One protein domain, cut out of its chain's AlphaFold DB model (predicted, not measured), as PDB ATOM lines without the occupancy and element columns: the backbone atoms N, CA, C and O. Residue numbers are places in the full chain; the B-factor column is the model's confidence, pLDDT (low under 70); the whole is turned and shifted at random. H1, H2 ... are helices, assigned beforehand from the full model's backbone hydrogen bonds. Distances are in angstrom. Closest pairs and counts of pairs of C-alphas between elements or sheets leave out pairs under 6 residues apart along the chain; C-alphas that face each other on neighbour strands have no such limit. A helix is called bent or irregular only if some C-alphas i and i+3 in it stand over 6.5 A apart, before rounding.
ATOM      1  N   LEU A  84      63.350  91.508 119.274       94.25
ATOM      2  CA  LEU A  84      64.051  92.257 118.231       94.25
ATOM      3  C   LEU A  84      63.234  93.456 117.736       94.25
ATOM      4  O   LEU A  84      63.825  94.472 117.381       94.25
ATOM      5  N   THR A  85      61.902  93.358 117.749       93.88
ATOM      6  CA  THR A  85      61.005  94.444 117.333       93.88
ATOM      7  C   THR A  85      61.118  95.614 118.300       93.88
ATOM      8  O   THR A  85      61.423  96.729 117.876       93.88
ATOM      9  N   PHE A  86      60.974  95.354 119.603       92.56
ATOM     10  CA  PHE A  86      61.133  96.377 120.634       92.56
ATOM     11  C   PHE A  86      62.535  96.997 120.596       92.56
ATOM     12  O   PHE A  86      62.687  98.218 120.666       92.56
ATOM     13  N   ARG A  87      63.577  96.169 120.441       91.81
ATOM     14  CA  ARG A  87      64.961  96.645 120.319       91.81
ATOM     15  C   ARG A  87      65.138  97.582 119.124       91.81
ATOM     16  O   ARG A  87      65.791  98.614 119.265       91.81
ATOM     17  N   ASP A  88      64.612  97.220 117.959       89.81
ATOM     18  CA  ASP A  88      64.808  97.995 116.734       89.81
ATOM     19  C   ASP A  88      63.997  99.302 116.748       89.81
ATOM     20  O   ASP A  88      64.462 100.309 116.211       89.81
ATOM     21  N   GLU A  89      62.846  99.319 117.426       89.56
ATOM     22  CA  GLU A  89      62.006 100.509 117.599       89.56
ATOM     23  C   GLU A  89      62.563 101.487 118.653       89.56
ATOM     24  O   GLU A  89      62.656 102.691 118.398       89.56
ATOM     25  N   PHE A  90      62.988 100.988 119.820       90.75
ATOM     26  CA  PHE A  90      63.317 101.829 120.982       90.75
ATOM     27  C   PHE A  90      64.801 101.859 121.360       90.75
ATOM     28  O   PHE A  90      65.232 102.770 122.069       90.75
ATOM     29  N   GLY A  91      65.616 100.912 120.893       89.19
ATOM     30  CA  GLY A  91      67.001 100.758 121.350       89.19
ATOM     31  C   GLY A  91      67.876 101.985 121.085       89.19
ATOM     32  O   GLY A  91      68.612 102.429 121.964       89.19
ATOM     33  N   LEU A  92      67.759 102.588 119.896       90.50
ATOM     34  CA  LEU A  92      68.512 103.804 119.556       90.50
ATOM     35  C   LEU A  92      67.990 105.047 120.288       90.50
ATOM     36  O   LEU A  92      68.775 105.946 120.593       90.50
ATOM     37  N   LEU A  93      66.689 105.096 120.594       91.12
ATOM     38  CA  LEU A  93      66.102 106.176 121.387       91.12
ATOM     39  C   LEU A  93      66.658 106.156 122.815       91.12
ATOM     40  O   LEU A  93      67.060 107.195 123.336       91.12
ATOM     41  N   GLU A  94      66.721 104.973 123.425       91.69
ATOM     42  CA  GLU A  94      67.268 104.800 124.767       91.69
ATOM     43  C   GLU A  94      68.775 105.083 124.810       91.69
ATOM     44  O   GLU A  94      69.232 105.789 125.708       91.69
ATOM     45  N   LEU A  95      69.542 104.637 123.805       90.62
ATOM     46  CA  LEU A  95      70.961 104.990 123.685       90.62
ATOM     47  C   LEU A  95      71.153 106.510 123.610       90.62
ATOM     48  O   LEU A  95      71.972 107.054 124.347       90.62
ATOM     49  N   ARG A  96      70.360 107.211 122.788       91.25
ATOM     50  CA  ARG A  96      70.407 108.678 122.735       91.25
ATOM     51  C   ARG A  96      70.088 109.289 124.098       91.25
ATOM     52  O   ARG A  96      70.815 110.161 124.547       91.25
ATOM     53  N   ARG A  97      69.061 108.797 124.799       91.44
ATOM     54  CA  ARG A  97      68.699 109.282 126.141       91.44
ATOM     55  C   ARG A  97      69.830 109.101 127.159       91.44
ATOM     56  O   ARG A  97      69.977 109.938 128.045       91.44
ATOM     57  N   ILE A  98      70.582 108.002 127.082       91.88
ATOM     58  CA  ILE A  98      71.756 107.771 127.935       91.88
ATOM     59  C   ILE A  98      72.851 108.791 127.605       91.88
ATOM     60  O   ILE A  98      73.379 109.399 128.528       91.88
ATOM     61  N   LEU A  99      73.138 109.021 126.319       90.75
ATOM     62  CA  LEU A  99      74.152 109.987 125.883       90.75
ATOM     63  C   LEU A  99      73.798 111.426 126.283       90.75
ATOM     64  O   LEU A  99      74.646 112.121 126.825       90.75
ATOM     65  N   GLU A 100      72.545 111.859 126.126       90.38
ATOM     66  CA  GLU A 100      72.124 113.200 126.570       90.38
ATOM     67  C   GLU A 100      72.249 113.362 128.094       90.38
ATOM     68  O   GLU A 100      72.704 114.394 128.577       90.38
ATOM     69  N   LYS A 101      71.920 112.325 128.878       90.75
ATOM     70  CA  LYS A 101      72.118 112.353 130.341       90.75
ATOM     71  C   LYS A 101      73.586 112.330 130.761       90.75
ATOM     72  O   LYS A 101      73.878 112.710 131.888       90.75
ATOM     73  N   ALA A 102      74.477 111.887 129.882       90.06
ATOM     74  CA  ALA A 102      75.917 111.926 130.091       90.06
ATOM     75  C   ALA A 102      76.532 113.302 129.764       90.06
ATOM     76  O   ALA A 102      77.750 113.418 129.758       90.06
ATOM     77  N   GLY A 103      75.724 114.326 129.459       88.81
ATOM     78  CA  GLY A 103      76.205 115.639 129.009       88.81
ATOM     79  C   GLY A 103      76.183 115.818 127.486       88.81
ATOM     80  O   GLY A 103      76.726 116.788 126.968       88.81
ATOM     81  N   GLY A 104      75.552 114.893 126.760       90.75
ATOM     82  CA  GLY A 104      75.439 114.935 125.308       90.75
ATOM     83  C   GLY A 104      76.626 114.305 124.587       90.75
ATOM     84  O   GLY A 104      77.618 113.879 125.181       90.75
ATOM     85  N   PHE A 105      76.503 114.215 123.268       90.75
ATOM     86  CA  PHE A 105      77.563 113.750 122.387       90.75
ATOM     87  C   PHE A 105      77.642 114.691 121.176       90.75
ATOM     88  O   PHE A 105      76.641 114.790 120.457       90.75
ATOM     89  N   PRO A 106      78.787 115.370 120.933       91.00
ATOM     90  CA  PRO A 106      78.898 116.452 119.953       91.00
ATOM     91  C   PRO A 106      78.285 116.114 118.598       91.00
ATOM     92  O   PRO A 106      77.492 116.880 118.082       91.00
ATOM     93  N   MET A 107      78.532 114.907 118.083       92.31
ATOM     94  CA  MET A 107      78.050 114.496 116.764       92.31
ATOM     95  C   MET A 107      76.522 114.304 116.664       92.31
ATOM     96  O   MET A 107      76.033 114.090 115.558       92.31
ATOM     97  N   ILE A 108      75.742 114.312 117.755       91.94
ATOM     98  CA  ILE A 108      74.275 114.058 117.735       91.94
ATOM     99  C   ILE A 108      73.437 115.014 118.600       91.94
ATOM    100  O   ILE A 108      72.209 115.059 118.447       91.94
ATOM    101  N   SER A 109      74.059 115.719 119.542       90.12
ATOM    102  CA  SER A 109      73.382 116.631 120.464       90.12
ATOM    103  C   SER A 109      73.267 118.015 119.828       90.12
ATOM    104  O   SER A 109      74.258 118.597 119.407       90.12
ATOM    105  N   LYS A 110      72.046 118.565 119.773       81.31
ATOM    106  CA  LYS A 110      71.758 119.856 119.112       81.31
ATOM    107  C   LYS A 110      72.445 121.063 119.749       81.31
ATOM    108  O   LYS A 110      72.767 122.024 119.061       81.31
ATOM    109  N   HIS A 111      72.590 121.033 121.067       81.81
ATOM    110  CA  HIS A 111      73.109 122.137 121.870       81.81
ATOM    111  C   HIS A 111      74.200 121.612 122.795       81.81
ATOM    112  O   HIS A 111      74.094 121.715 124.011       81.81
ATOM    113  N   TRP A 112      75.199 120.954 122.211       89.88
ATOM    114  CA  TRP A 112      76.362 120.538 122.974       89.88
ATOM    115  C   TRP A 112      77.275 121.743 123.207       89.88
ATOM    116  O   TRP A 112      77.701 122.388 122.248       89.88
ATOM    117  N   ASP A 113      77.553 122.036 124.473       86.44
ATOM    118  CA  ASP A 113      78.469 123.095 124.880       86.44
ATOM    119  C   ASP A 113      79.719 122.473 125.507       86.44
ATOM    120  O   ASP A 113      79.646 121.715 126.477       86.44
ATOM    121  N   LYS A 114      80.877 122.808 124.941       86.81
ATOM    122  CA  LYS A 114      82.176 122.350 125.435       86.81
ATOM    123  C   LYS A 114      82.464 122.855 126.851       86.81
ATOM    124  O   LYS A 114      83.180 122.181 127.582       86.81
ATOM    125  N   ASP A 115      81.945 124.029 127.210       88.12
ATOM    126  CA  ASP A 115      82.234 124.692 128.481       88.12
ATOM    127  C   ASP A 115      81.367 124.104 129.613       88.12
ATOM    128  O   ASP A 115      81.745 124.168 130.782       88.12
ATOM    129  N   GLU A 116      80.244 123.463 129.269       85.25
ATOM    130  CA  GLU A 116      79.377 122.732 130.206       85.25
ATOM    131  C   GLU A 116      79.702 121.226 130.279       85.25
ATOM    132  O   GLU A 116      79.214 120.520 131.166       85.25
ATOM    133  N   TYR A 117      80.523 120.703 129.363       87.75
ATOM    134  CA  TYR A 117      80.791 119.272 129.254       87.75
ATOM    135  C   TYR A 117      81.885 118.789 130.219       87.75
ATOM    136  O   TYR A 117      83.059 119.133 130.086       87.75
ATOM    137  N   ASN A 118      81.523 117.889 131.139       87.25
ATOM    138  CA  ASN A 118      82.476 117.159 131.977       87.25
ATOM    139  C   ASN A 118      82.657 115.718 131.473       87.25
ATOM    140  O   ASN A 118      81.799 114.855 131.669       87.25
ATOM    141  N   TRP A 119      83.810 115.439 130.862       85.69
ATOM    142  CA  TRP A 119      84.112 114.118 130.306       85.69
ATOM    143  C   TRP A 119      84.235 113.016 131.372       85.69
ATOM    144  O   TRP A 119      83.952 111.857 131.069       85.69
ATOM    145  N   VAL A 120      84.623 113.352 132.611       84.62
ATOM    146  CA  VAL A 120      84.739 112.384 133.717       84.62
ATOM    147  C   VAL A 120      83.351 111.904 134.128       84.62
ATOM    148  O   VAL A 120      83.111 110.699 134.212       84.62
ATOM    149  N   ASP A 121      82.406 112.833 134.288       85.88
ATOM    150  CA  ASP A 121      81.010 112.514 134.605       85.88
ATOM    151  C   ASP A 121      80.362 111.723 133.467       85.88
ATOM    152  O   ASP A 121      79.684 110.720 133.707       85.88
ATOM    153  N   ALA A 122      80.627 112.132 132.222       87.81
ATOM    154  CA  ALA A 122      80.160 111.429 131.037       87.81
ATOM    155  C   ALA A 122      80.674 109.981 131.004       87.81
ATOM    156  O   ALA A 122      79.897 109.047 130.782       87.81
ATOM    157  N   TYR A 123      81.968 109.776 131.270       86.06
ATOM    158  CA  TYR A 123      82.587 108.454 131.321       86.06
ATOM    159  C   TYR A 123      81.996 107.596 132.443       86.06
ATOM    160  O   TYR A 123      81.515 106.499 132.174       86.06
ATOM    161  N   ILE A 124      81.943 108.100 133.682       86.12
ATOM    162  CA  ILE A 124      81.388 107.360 134.828       86.12
ATOM    163  C   ILE A 124      79.926 106.985 134.567       86.12
ATOM    164  O   ILE A 124      79.523 105.835 134.763       86.12
ATOM    165  N   TYR A 125      79.116 107.936 134.097       88.94
ATOM    166  CA  TYR A 125      77.705 107.691 133.824       88.94
ATOM    167  C   TYR A 125      77.520 106.638 132.729       88.94
ATOM    168  O   TYR A 125      76.743 105.693 132.897       88.94
ATOM    169  N   THR A 126      78.229 106.783 131.608       87.19
ATOM    170  CA  THR A 126      78.122 105.838 130.490       87.19
ATOM    171  C   THR A 126      78.656 104.462 130.859       87.19
ATOM    172  O   THR A 126      78.003 103.477 130.521       87.19
ATOM    173  N   ASP A 127      79.745 104.358 131.618       85.88
ATOM    174  CA  ASP A 127      80.282 103.077 132.075       85.88
ATOM    175  C   ASP A 127      79.300 102.344 133.001       85.88
ATOM    176  O   ASP A 127      78.996 101.171 132.790       85.88
ATOM    177  N   ILE A 128      78.666 103.050 133.943       87.94
ATOM    178  CA  ILE A 128      77.649 102.457 134.824       87.94
ATOM    179  C   ILE A 128      76.413 102.001 134.034       87.94
ATOM    180  O   ILE A 128      75.819 100.963 134.346       87.94
ATOM    181  N   LYS A 129      75.976 102.781 133.037       89.88
ATOM    182  CA  LYS A 129      74.740 102.494 132.285       89.88
ATOM    183  C   LYS A 129      74.929 101.482 131.161       89.88
ATOM    184  O   LYS A 129      74.009 100.705 130.916       89.88
ATOM    185  N   ILE A 130      76.079 101.487 130.495       84.25
ATOM    186  CA  ILE A 130      76.364 100.660 129.315       84.25
ATOM    187  C   ILE A 130      77.206  99.432 129.698       84.25
ATOM    188  O   ILE A 130      77.020  98.376 129.098       84.25
ATOM    189  N   ARG A 131      78.069  99.530 130.723       76.69
ATOM    190  CA  ARG A 131      78.947  98.461 131.260       76.69
ATOM    191  C   ARG A 131      79.915  97.815 130.258       76.69
ATOM    192  O   ARG A 131      80.519  96.795 130.574       76.69
ATOM    193  N   ASP A 132      80.048  98.391 129.067       69.56
ATOM    194  CA  ASP A 132      80.904  97.908 127.974       69.56
ATOM    195  C   ASP A 132      81.510  99.093 127.199       69.56
ATOM    196  O   ASP A 132      81.590  99.107 125.967       69.56
ATOM    197  N   SER A 133      81.882 100.155 127.923       66.38
ATOM    198  CA  SER A 133      82.569 101.299 127.326       66.38
ATOM    199  C   SER A 133      84.013 100.890 126.991       66.38
ATOM    200  O   SER A 133      84.908 100.856 127.834       66.38
ATOM    201  N   ARG A 134      84.255 100.470 125.741       70.56
ATOM    202  CA  ARG A 134      85.622 100.166 125.294       70.56
ATOM    203  C   ARG A 134      86.469 101.433 125.369       70.56
ATOM    204  O   ARG A 134      86.126 102.435 124.753       70.56
ATOM    205  N   LYS A 135      87.602 101.341 126.069       71.19
ATOM    206  CA  LYS A 135      88.530 102.463 126.279       71.19
ATOM    207  C   LYS A 135      89.203 102.947 124.994       71.19
ATOM    208  O   LYS A 135      89.516 104.120 124.886       71.19
ATOM    209  N   THR A 136      89.455 102.029 124.062       73.56
ATOM    210  CA  THR A 136      90.037 102.303 122.743       73.56
ATOM    211  C   THR A 136      89.383 101.394 121.703       73.56
ATOM    212  O   THR A 136      89.020 100.247 121.995       73.56
ATOM    213  N   PHE A 137      89.186 101.912 120.496       77.94
ATOM    214  CA  PHE A 137      88.667 101.182 119.343       77.94
ATOM    215  C   PHE A 137      89.717 100.972 118.246       77.94
ATOM    216  O   PHE A 137      89.504 100.116 117.383       77.94
ATOM    217  N   LEU A 138      90.840 101.696 118.279       78.12
ATOM    218  CA  LEU A 138      92.008 101.376 117.460       78.12
ATOM    219  C   LEU A 138      92.929 100.406 118.205       78.12
ATOM    220  O   LEU A 138      93.112 100.488 119.418       78.12
ATOM    221  N   THR A 139      93.527  99.477 117.462       70.19
ATOM    222  CA  THR A 139      94.526  98.541 117.988       70.19
ATOM    223  C   THR A 139      95.931  98.973 117.599       70.19
ATOM    224  O   THR A 139      96.128  99.633 116.585       70.19
ATOM    225  N   GLU A 140      96.919  98.547 118.385       65.19
ATOM    226  CA  GLU A 140      98.348  98.876 118.239       65.19
ATOM    227  C   GLU A 140      98.988  98.402 116.917       65.19
ATOM    228  O   GLU A 140     100.142  98.700 116.628       65.19
ATOM    229  N   THR A 141      98.236  97.667 116.099       58.25
ATOM    230  CA  THR A 141      98.679  97.103 114.829       58.25
ATOM    231  C   THR A 141      99.348  98.138 113.919       58.25
ATOM    232  O   THR A 141      98.802  99.205 113.639       58.25
ATOM    233  N   ASP A 142     100.553  97.787 113.470       52.56
ATOM    234  CA  ASP A 142     101.547  98.656 112.846       52.56
ATOM    235  C   ASP A 142     101.003  99.555 111.720       52.56
ATOM    236  O   ASP A 142     100.471  99.091 110.708       52.56
ATOM    237  N   LYS A 143     101.248 100.865 111.858       55.97
ATOM    238  CA  LYS A 143     100.780 101.968 110.987       55.97
ATOM    239  C   LYS A 143     101.184 101.850 109.502       55.97
ATOM    240  O   LYS A 143     100.739 102.652 108.681       55.97
ATOM    241  N   ASN A 144     102.019 100.873 109.144       55.88
ATOM    242  CA  ASN A 144     102.633 100.742 107.822       55.88
ATOM    243  C   ASN A 144     102.016  99.662 106.917       55.88
ATOM    244  O   ASN A 144     102.389  99.589 105.745       55.88
ATOM    245  N   ASP A 145     101.059  98.856 107.387       60.81
ATOM    246  CA  ASP A 145     100.404  97.848 106.540       60.81
ATOM    247  C   ASP A 145      99.150  98.423 105.843       60.81
ATOM    248  O   ASP A 145      98.224  98.958 106.452       60.81
ATOM    249  N   TRP A 146      99.144  98.346 104.509       59.19
ATOM    250  CA  TRP A 146      98.087  98.863 103.634       59.19
ATOM    251  C   TRP A 146      96.717  98.217 103.889       59.19
ATOM    252  O   TRP A 146      95.696  98.838 103.584       59.19
ATOM    253  N   ARG A 147      96.677  97.006 104.464       60.31
ATOM    254  CA  ARG A 147      95.436  96.343 104.890       60.31
ATOM    255  C   ARG A 147      94.712  97.163 105.959       60.31
ATOM    256  O   ARG A 147      93.493  97.292 105.876       60.31
ATOM    257  N   TYR A 148      95.451  97.834 106.844       67.12
ATOM    258  CA  TYR A 148      94.868  98.669 107.896       67.12
ATOM    259  C   TYR A 148      94.244  99.959 107.368       67.12
ATOM    260  O   TYR A 148      93.196 100.357 107.863       67.12
ATOM    261  N   ARG A 149      94.806 100.586 106.322       64.50
ATOM    262  CA  ARG A 149      94.176 101.777 105.710       64.50
ATOM    263  C   ARG A 149      92.775 101.463 105.176       64.50
ATOM    264  O   ARG A 149      91.834 102.202 105.433       64.50
ATOM    265  N   LYS A 150      92.615 100.317 104.505       69.88
ATOM    266  CA  LYS A 150      91.311  99.867 103.992       69.88
ATOM    267  C   LYS A 150      90.322  99.531 105.117       69.88
ATOM    268  O   LYS A 150      89.117  99.759 104.978       69.88
ATOM    269  N   GLU A 151      90.809  98.966 106.216       79.06
ATOM    270  CA  GLU A 151      90.000  98.681 107.406       79.06
ATOM    271  C   GLU A 151      89.569  99.962 108.128       79.06
ATOM    272  O   GLU A 151      88.415 100.059 108.549       79.06
ATOM    273  N   GLU A 152      90.445 100.966 108.191       83.31
ATOM    274  CA  GLU A 152      90.159 102.283 108.757       83.31
ATOM    275  C   GLU A 152      89.073 103.015 107.964       83.31
ATOM    276  O   GLU A 152      88.072 103.415 108.555       83.31
ATOM    277  N   ASP A 153      89.188 103.107 106.638       85.19
ATOM    278  CA  ASP A 153      88.149 103.729 105.803       85.19
ATOM    279  C   ASP A 153      86.800 103.015 105.972       85.19
ATOM    280  O   ASP A 153      85.731 103.631 106.044       85.19
ATOM    281  N   THR A 154      86.834 101.686 106.093       89.12
ATOM    282  CA  THR A 154      85.639 100.886 106.380       89.12
ATOM    283  C   THR A 154      85.057 101.231 107.754       89.12
ATOM    284  O   THR A 154      83.834 101.294 107.909       89.12
ATOM    285  N   LEU A 155      85.904 101.451 108.761       88.88
ATOM    286  CA  LEU A 155      85.488 101.807 110.113       88.88
ATOM    287  C   LEU A 155      84.918 103.228 110.184       88.88
ATOM    288  O   LEU A 155      83.842 103.397 110.755       88.88
ATOM    289  N   ARG A 156      85.565 104.212 109.547       92.19
ATOM    290  CA  ARG A 156      85.070 105.594 109.413       92.19
ATOM    291  C   ARG A 156      83.661 105.610 108.828       92.19
ATOM    292  O   ARG A 156      82.733 106.139 109.437       92.19
ATOM    293  N   ASN A 157      83.460 104.887 107.724       93.25
ATOM    294  CA  ASN A 157      82.147 104.737 107.096       93.25
ATOM    295  C   ASN A 157      81.112 104.081 108.025       93.25
ATOM    296  O   ASN A 157      79.965 104.531 108.099       93.25
ATOM    297  N   LYS A 158      81.495 103.035 108.769       93.12
ATOM    298  CA  LYS A 158      80.608 102.391 109.752       93.12
ATOM    299  C   LYS A 158      80.227 103.337 110.891       93.12
ATOM    300  O   LYS A 158      79.068 103.319 111.305       93.12
ATOM    301  N   ILE A 159      81.164 104.141 111.394       93.06
ATOM    302  CA  ILE A 159      80.902 105.148 112.430       93.06
ATOM    303  C   ILE A 159      79.915 106.177 111.885       93.06
ATOM    304  O   ILE A 159      78.839 106.324 112.463       93.06
ATOM    305  N   LYS A 160      80.192 106.772 110.718       95.12
ATOM    306  CA  LYS A 160      79.299 107.741 110.063       95.12
ATOM    307  C   LYS A 160      77.877 107.198 109.907       95.12
ATOM    308  O   LYS A 160      76.910 107.845 110.299       95.12
ATOM    309  N   GLN A 161      77.727 105.967 109.412       94.19
ATOM    310  CA  GLN A 161      76.417 105.316 109.280       94.19
ATOM    311  C   GLN A 161      75.713 105.112 110.628       94.19
ATOM    312  O   GLN A 161      74.498 105.293 110.722       94.19
ATOM    313  N   ARG A 162      76.446 104.736 111.683       92.06
ATOM    314  CA  ARG A 162      75.881 104.571 113.031       92.06
ATOM    315  C   ARG A 162      75.442 105.907 113.631       92.06
ATOM    316  O   ARG A 162      74.350 105.957 114.187       92.06
ATOM    317  N   ILE A 163      76.221 106.972 113.454       93.94
ATOM    318  CA  ILE A 163      75.853 108.325 113.890       93.94
ATOM    319  C   ILE A 163      74.611 108.828 113.148       93.94
ATOM    320  O   ILE A 163      73.672 109.306 113.781       93.94
ATOM    321  N   LYS A 164      74.516 108.607 111.832       93.31
ATOM    322  CA  LYS A 164      73.303 108.933 111.060       93.31
ATOM    323  C   LYS A 164      72.054 108.233 111.598       93.31
ATOM    324  O   LYS A 164      70.992 108.845 111.694       93.31
ATOM    325  N   ARG A 165      72.168 106.969 112.026       92.00
ATOM    326  CA  ARG A 165      71.052 106.233 112.657       92.00
ATOM    327  C   ARG A 165      70.605 106.839 113.992       92.00
ATOM    328  O   ARG A 165      69.456 106.634 114.374       92.00
ATOM    329  N   LEU A 166      71.470 107.593 114.670       91.62
ATOM    330  CA  LEU A 166      71.148 108.321 115.902       91.62
ATOM    331  C   LEU A 166      70.464 109.679 115.654       91.62
ATOM    332  O   LEU A 166      70.177 110.383 116.619       91.62
ATOM    333  N   LYS A 167      70.121 110.007 114.395       90.38
ATOM    334  CA  LYS A 167      69.432 111.248 113.993       90.38
ATOM    335  C   LYS A 167      70.231 112.508 114.348       90.38
ATOM    336  O   LYS A 167      69.729 113.393 115.037       90.38
ATOM    337  N   THR A 168      71.479 112.535 113.889       90.44
ATOM    338  CA  THR A 168      72.310 113.744 113.870       90.44
ATOM    339  C   THR A 168      71.733 114.812 112.937       90.44
ATOM    340  O   THR A 168      71.105 114.468 111.934       90.44
ATOM    341  N   ASP A 169      71.972 116.081 113.265       91.12
ATOM    342  CA  ASP A 169      71.681 117.228 112.398       91.12
ATOM    343  C   ASP A 169      72.921 117.696 111.602       91.12
ATOM    344  O   ASP A 169      72.805 118.600 110.777       91.12
ATOM    345  N   HIS A 170      74.089 117.075 111.823       92.94
ATOM    346  CA  HIS A 170      75.328 117.397 111.113       92.94
ATOM    347  C   HIS A 170      75.281 116.967 109.645       92.94
ATOM    348  O   HIS A 170      74.738 115.916 109.284       92.94
ATOM    349  N   THR A 171      75.920 117.776 108.808       94.56
ATOM    350  CA  THR A 171      76.219 117.475 107.407       94.56
ATOM    351  C   THR A 171      77.245 116.351 107.283       94.56
ATOM    352  O   THR A 171      77.933 115.976 108.235       94.56
ATOM    353  N   ASP A 172      77.361 115.790 106.080       95.12
ATOM    354  CA  ASP A 172      78.332 114.732 105.826       95.12
ATOM    355  C   ASP A 172      79.769 115.225 105.997       95.12
ATOM    356  O   ASP A 172      80.592 114.453 106.487       95.12
ATOM    357  N   GLU A 173      80.048 116.479 105.641       95.94
ATOM    358  CA  GLU A 173      81.347 117.124 105.806       95.94
ATOM    359  C   GLU A 173      81.694 117.367 107.283       95.94
ATOM    360  O   GLU A 173      82.825 117.110 107.696       95.94
ATOM    361  N   GLU A 174      80.730 117.821 108.092       94.69
ATOM    362  CA  GLU A 174      80.918 117.994 109.542       94.69
ATOM    363  C   GLU A 174      81.194 116.653 110.224       94.69
ATOM    364  O   GLU A 174      82.150 116.532 110.986       94.69
ATOM    365  N   LEU A 175      80.424 115.614 109.880       95.44
ATOM    366  CA  LEU A 175      80.651 114.270 110.411       95.44
ATOM    367  C   LEU A 175      82.024 113.716 110.027       95.44
ATOM    368  O   LEU A 175      82.656 113.063 110.853       95.44
ATOM    369  N   ASP A 176      82.478 113.932 108.792       95.69
ATOM    370  CA  ASP A 176      83.798 113.458 108.363       95.69
ATOM    371  C   ASP A 176      84.907 114.149 109.157       95.69
ATOM    372  O   ASP A 176      85.809 113.472 109.653       95.69
ATOM    373  N   LYS A 177      84.789 115.464 109.371       95.75
ATOM    374  CA  LYS A 177      85.728 116.223 110.200       95.75
ATOM    375  C   LYS A 177      85.753 115.721 111.648       95.75
ATOM    376  O   LYS A 177      86.828 115.438 112.170       95.75
ATOM    377  N   ASP A 178      84.593 115.549 112.278       94.56
ATOM    378  CA  ASP A 178      84.527 115.077 113.666       94.56
ATOM    379  C   ASP A 178      85.080 113.646 113.804       94.56
ATOM    380  O   ASP A 178      85.701 113.289 114.810       94.56
ATOM    381  N   ILE A 179      84.869 112.794 112.792       94.88
ATOM    382  CA  ILE A 179      85.439 111.441 112.745       94.88
ATOM    383  C   ILE A 179      86.960 111.511 112.545       94.88
ATOM    384  O   ILE A 179      87.691 110.721 113.143       94.88
ATOM    385  N   ASP A 180      87.477 112.435 111.740       94.00
ATOM    386  CA  ASP A 180      88.919 112.662 111.607       94.00
ATOM    387  C   ASP A 180      89.551 113.076 112.942       94.00
ATOM    388  O   ASP A 180      90.540 112.456 113.356       94.00
ATOM    389  N   ASP A 181      88.929 114.015 113.655       94.12
ATOM    390  CA  ASP A 181      89.362 114.472 114.978       94.12
ATOM    391  C   ASP A 181      89.333 113.328 116.011       94.12
ATOM    392  O   ASP A 181      90.295 113.135 116.762       94.12
ATOM    393  N   LEU A 182      88.291 112.483 115.991       92.12
ATOM    394  CA  LEU A 182      88.187 111.300 116.855       92.12
ATOM    395  C   LEU A 182      89.349 110.317 116.635       92.12
ATOM    396  O   LEU A 182      89.950 109.829 117.594       92.12
ATOM    397  N   PHE A 183      89.695 110.019 115.380       90.88
ATOM    398  CA  PHE A 183      90.818 109.125 115.072       90.88
ATOM    399  C   PHE A 183      92.174 109.753 115.422       90.88
ATOM    400  O   PHE A 183      93.101 109.034 115.801       90.88
ATOM    401  N   ALA A 184      92.316 111.074 115.290       91.38
ATOM    402  CA  ALA A 184      93.529 111.784 115.688       91.38
ATOM    403  C   ALA A 184      93.749 111.718 117.210       91.38
ATOM    404  O   ALA A 184      94.863 111.417 117.658       91.38
ATOM    405  N   LEU A 185      92.686 111.916 117.997       89.62
ATOM    406  CA  LEU A 185      92.711 111.752 119.451       89.62
ATOM    407  C   LEU A 185      93.094 110.320 119.842       89.62
ATOM    408  O   LEU A 185      94.040 110.116 120.600       89.62
ATOM    409  N   GLU A 186      92.423 109.326 119.263       88.00
ATOM    410  CA  GLU A 186      92.657 107.909 119.549       88.00
ATOM    411  C   GLU A 186      94.111 107.489 119.258       88.00
ATOM    412  O   GLU A 186      94.755 106.801 120.052       88.00
ATOM    413  N   ARG A 187      94.686 107.958 118.143       86.12
ATOM    414  CA  ARG A 187      96.104 107.727 117.819       86.12
ATOM    415  C   ARG A 187      97.046 108.384 118.822       86.12
ATOM    416  O   ARG A 187      98.110 107.828 119.091       86.12
ATOM    417  N   SER A 188      96.681 109.549 119.349       87.44
ATOM    418  CA  SER A 188      97.469 110.240 120.372       87.44
ATOM    419  C   SER A 188      97.476 109.438 121.675       87.44
ATOM    420  O   SER A 188      98.548 109.189 122.222       87.44
ATOM    421  N   ILE A 189      96.314 108.924 122.094       85.00
ATOM    422  CA  ILE A 189      96.178 108.030 123.257       85.00
ATOM    423  C   ILE A 189      97.007 106.752 123.066       85.00
ATOM    424  O   ILE A 189      97.739 106.346 123.968       85.00
ATOM    425  N   LEU A 190      96.947 106.125 121.886       80.50
ATOM    426  CA  LEU A 190      97.726 104.916 121.598       80.50
ATOM    427  C   LEU A 190      99.241 105.151 121.631       80.50
ATOM    428  O   LEU A 190      99.969 104.286 122.114       80.50
ATOM    429  N   ASN A 191      99.722 106.294 121.134       80.94
ATOM    430  CA  ASN A 191     101.146 106.623 121.211       80.94
ATOM    431  C   ASN A 191     101.597 106.763 122.671       80.94
ATOM    432  O   ASN A 191     102.590 106.152 123.047       80.94
ATOM    433  N   LEU A 192     100.820 107.473 123.499       81.88
ATOM    434  CA  LEU A 192     101.106 107.607 124.933       81.88
ATOM    435  C   LEU A 192     101.129 106.244 125.638       81.88
ATOM    436  O   LEU A 192     102.009 105.982 126.453       81.88
ATOM    437  N   LYS A 193     100.199 105.342 125.289       75.94
ATOM    438  CA  LYS A 193     100.173 103.975 125.827       75.94
ATOM    439  C   LYS A 193     101.434 103.185 125.464       75.94
ATOM    440  O   LYS A 193     101.924 102.437 126.300       75.94
ATOM    441  N   LYS A 194     101.943 103.321 124.236       69.19
ATOM    442  CA  LYS A 194     103.157 102.621 123.784       69.19
ATOM    443  C   LYS A 194     104.396 103.055 124.568       69.19
ATOM    444  O   LYS A 194     105.256 102.228 124.855       69.19
ATOM    445  N   ASP A 195     104.472 104.337 124.910       63.22
ATOM    446  CA  ASP A 195     105.584 104.884 125.689       63.22
ATOM    447  C   ASP A 195     105.521 104.428 127.164       63.22
ATOM    448  O   ASP A 195     106.552 104.305 127.827       63.22
ATOM    449  N   GLY A 196     104.324 104.086 127.658       61.41
ATOM    450  CA  GLY A 196     104.090 103.446 128.955       61.41
ATOM    451  C   GLY A 196     104.225 101.922 128.896       61.41
ATOM    452  O   GLY A 196     103.229 101.202 128.863       61.41
ATOM    453  N   TYR A 197     105.455 101.403 128.894       53.59
ATOM    454  CA  TYR A 197     105.704  99.961 129.026       53.59
ATOM    455  C   TYR A 197     105.069  99.399 130.312       53.59
ATOM    456  O   TYR A 197     105.405  99.816 131.420       53.59
ATOM    457  N   PHE A 198     104.187  98.405 130.168       55.38
ATOM    458  CA  PHE A 198     103.619  97.650 131.287       55.38
ATOM    459  C   PHE A 198     104.693  96.755 131.920       55.38
ATOM    460  O   PHE A 198     105.083  95.737 131.349       55.38
ATOM    461  N   TYR A 199     105.134  97.105 133.126       52.69
ATOM    462  CA  TYR A 199     105.638  96.117 134.072       52.69
ATOM    463  C   TYR A 199     104.433  95.315 134.583       52.69
ATOM    464  O   TYR A 199     103.604  95.839 135.321       52.69
ATOM    465  N   THR A 208      97.290 108.445 146.996       87.31
ATOM    466  CA  THR A 208      96.193 109.217 147.575       87.31
ATOM    467  C   THR A 208      95.496 110.045 146.493       87.31
ATOM    468  O   THR A 208      96.033 110.263 145.406       87.31
ATOM    469  N   LEU A 209      94.276 110.509 146.785       83.12
ATOM    470  CA  LEU A 209      93.554 111.423 145.894       83.12
ATOM    471  C   LEU A 209      94.294 112.760 145.739       83.12
ATOM    472  O   LEU A 209      94.301 113.320 144.652       83.12
ATOM    473  N   GLU A 210      94.937 113.235 146.807       86.12
ATOM    474  CA  GLU A 210      95.728 114.469 146.804       86.12
ATOM    475  C   GLU A 210      96.941 114.355 145.870       86.12
ATOM    476  O   GLU A 210      97.154 115.228 145.034       86.12
ATOM    477  N   GLU A 211      97.673 113.237 145.927       88.44
ATOM    478  CA  GLU A 211      98.794 112.966 145.012       88.44
ATOM    479  C   GLU A 211      98.331 112.895 143.546       88.44
ATOM    480  O   GLU A 211      98.992 113.434 142.661       88.44
ATOM    481  N   LEU A 212      97.158 112.306 143.277       84.81
ATOM    482  CA  LEU A 212      96.576 112.280 141.927       84.81
ATOM    483  C   LEU A 212      96.142 113.667 141.435       84.81
ATOM    484  O   LEU A 212      96.272 113.964 140.245       84.81
ATOM    485  N   GLU A 213      95.603 114.503 142.320       85.88
ATOM    486  CA  GLU A 213      95.232 115.888 142.015       85.88
ATOM    487  C   GLU A 213      96.467 116.747 141.712       85.88
ATOM    488  O   GLU A 213      96.417 117.586 140.811       85.88
ATOM    489  N   GLU A 214      97.578 116.513 142.413       88.44
ATOM    490  CA  GLU A 214      98.852 117.194 142.171       88.44
ATOM    491  C   GLU A 214      99.518 116.732 140.867       88.44
ATOM    492  O   GLU A 214      99.977 117.562 140.079       88.44
ATOM    493  N   GLU A 215      99.550 115.422 140.609       88.94
ATOM    494  CA  GLU A 215     100.198 114.849 139.424       88.94
ATOM    495  C   GLU A 215      99.391 115.111 138.140       88.94
ATOM    496  O   GLU A 215      99.959 115.387 137.079       88.94
ATOM    497  N   TYR A 216      98.057 115.093 138.233       86.75
ATOM    498  CA  TYR A 216      97.140 115.282 137.108       86.75
ATOM    499  C   TYR A 216      96.176 116.454 137.352       86.75
ATOM    500  O   TYR A 216      94.957 116.257 137.376       86.75
TER     501      TYR A 216
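This is residues 84 to 199 and 208 to 216 of the 227 residues of the protein "Endothelin-converting enzyme 1" of Dinothrombium tinctorium (UniProt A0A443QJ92). Two long helices, H3 and H4, make a V, joined near the end of H3 and the start of H4, and a looser pair, H1 and H2, lies to one side of it. The link from H2 runs past H4 to the far end of H3; residues 84 to 91 of H1, 141 to 151 and 208 to 216, with H5, stick out. The printed part has 125 residues with five named helices, H1 to H5 in chain order, and no named strand; its class is all helix. It is loose, with a radius of gyration of the C-alphas of 17.1 A and spans of 47 by 44 by 31 A.

H1, residues 84 to 101, has a kink of 43 degrees near residue 91 and is irregular, with C-alphas 89 and 92 7.6 A apart. It only just touches H2, residues 119 to 130, with 3 pairs of C-alphas within 8 A, the closest being Ile 98 and Thr 126 at 7.1 A. The two form a helical hairpin, at a shallow tilt of 24 degrees, opposite ways. H1 is close to but not clearly touching H3, residues 146 to 165. H3 touches H4, residues 172 to 195, at a steep tilt of 52 degrees; their closest C-alphas, Lys 160 and Leu 175, are 6.7 A apart. H5, residues 209 to 215, touches no helix. Each O i to N i+4 pair is within hydrogen-bond range in H2, H4 and H5; H1 has 12 of 14, H3 15 of 16.

H1 begins at C-alpha 84 (64.051, 92.257, 118.231) and is 24.8 A long. H3 is 29.4 A long and H4 35.1 A, ending at C-alpha 195 (105.584, 104.884, 125.689).

The farthest C-alphas, Thr 85 and Glu 214, are 50.7 A apart. Residues 200 to 207 are not printed, a gap of 21.1 A between C-alphas 199 and 208. The links H1 to H2 and H2 to H3 are long. Confidence is under 70 at residues 132 to 133, 140 to 150 and 194 to 199.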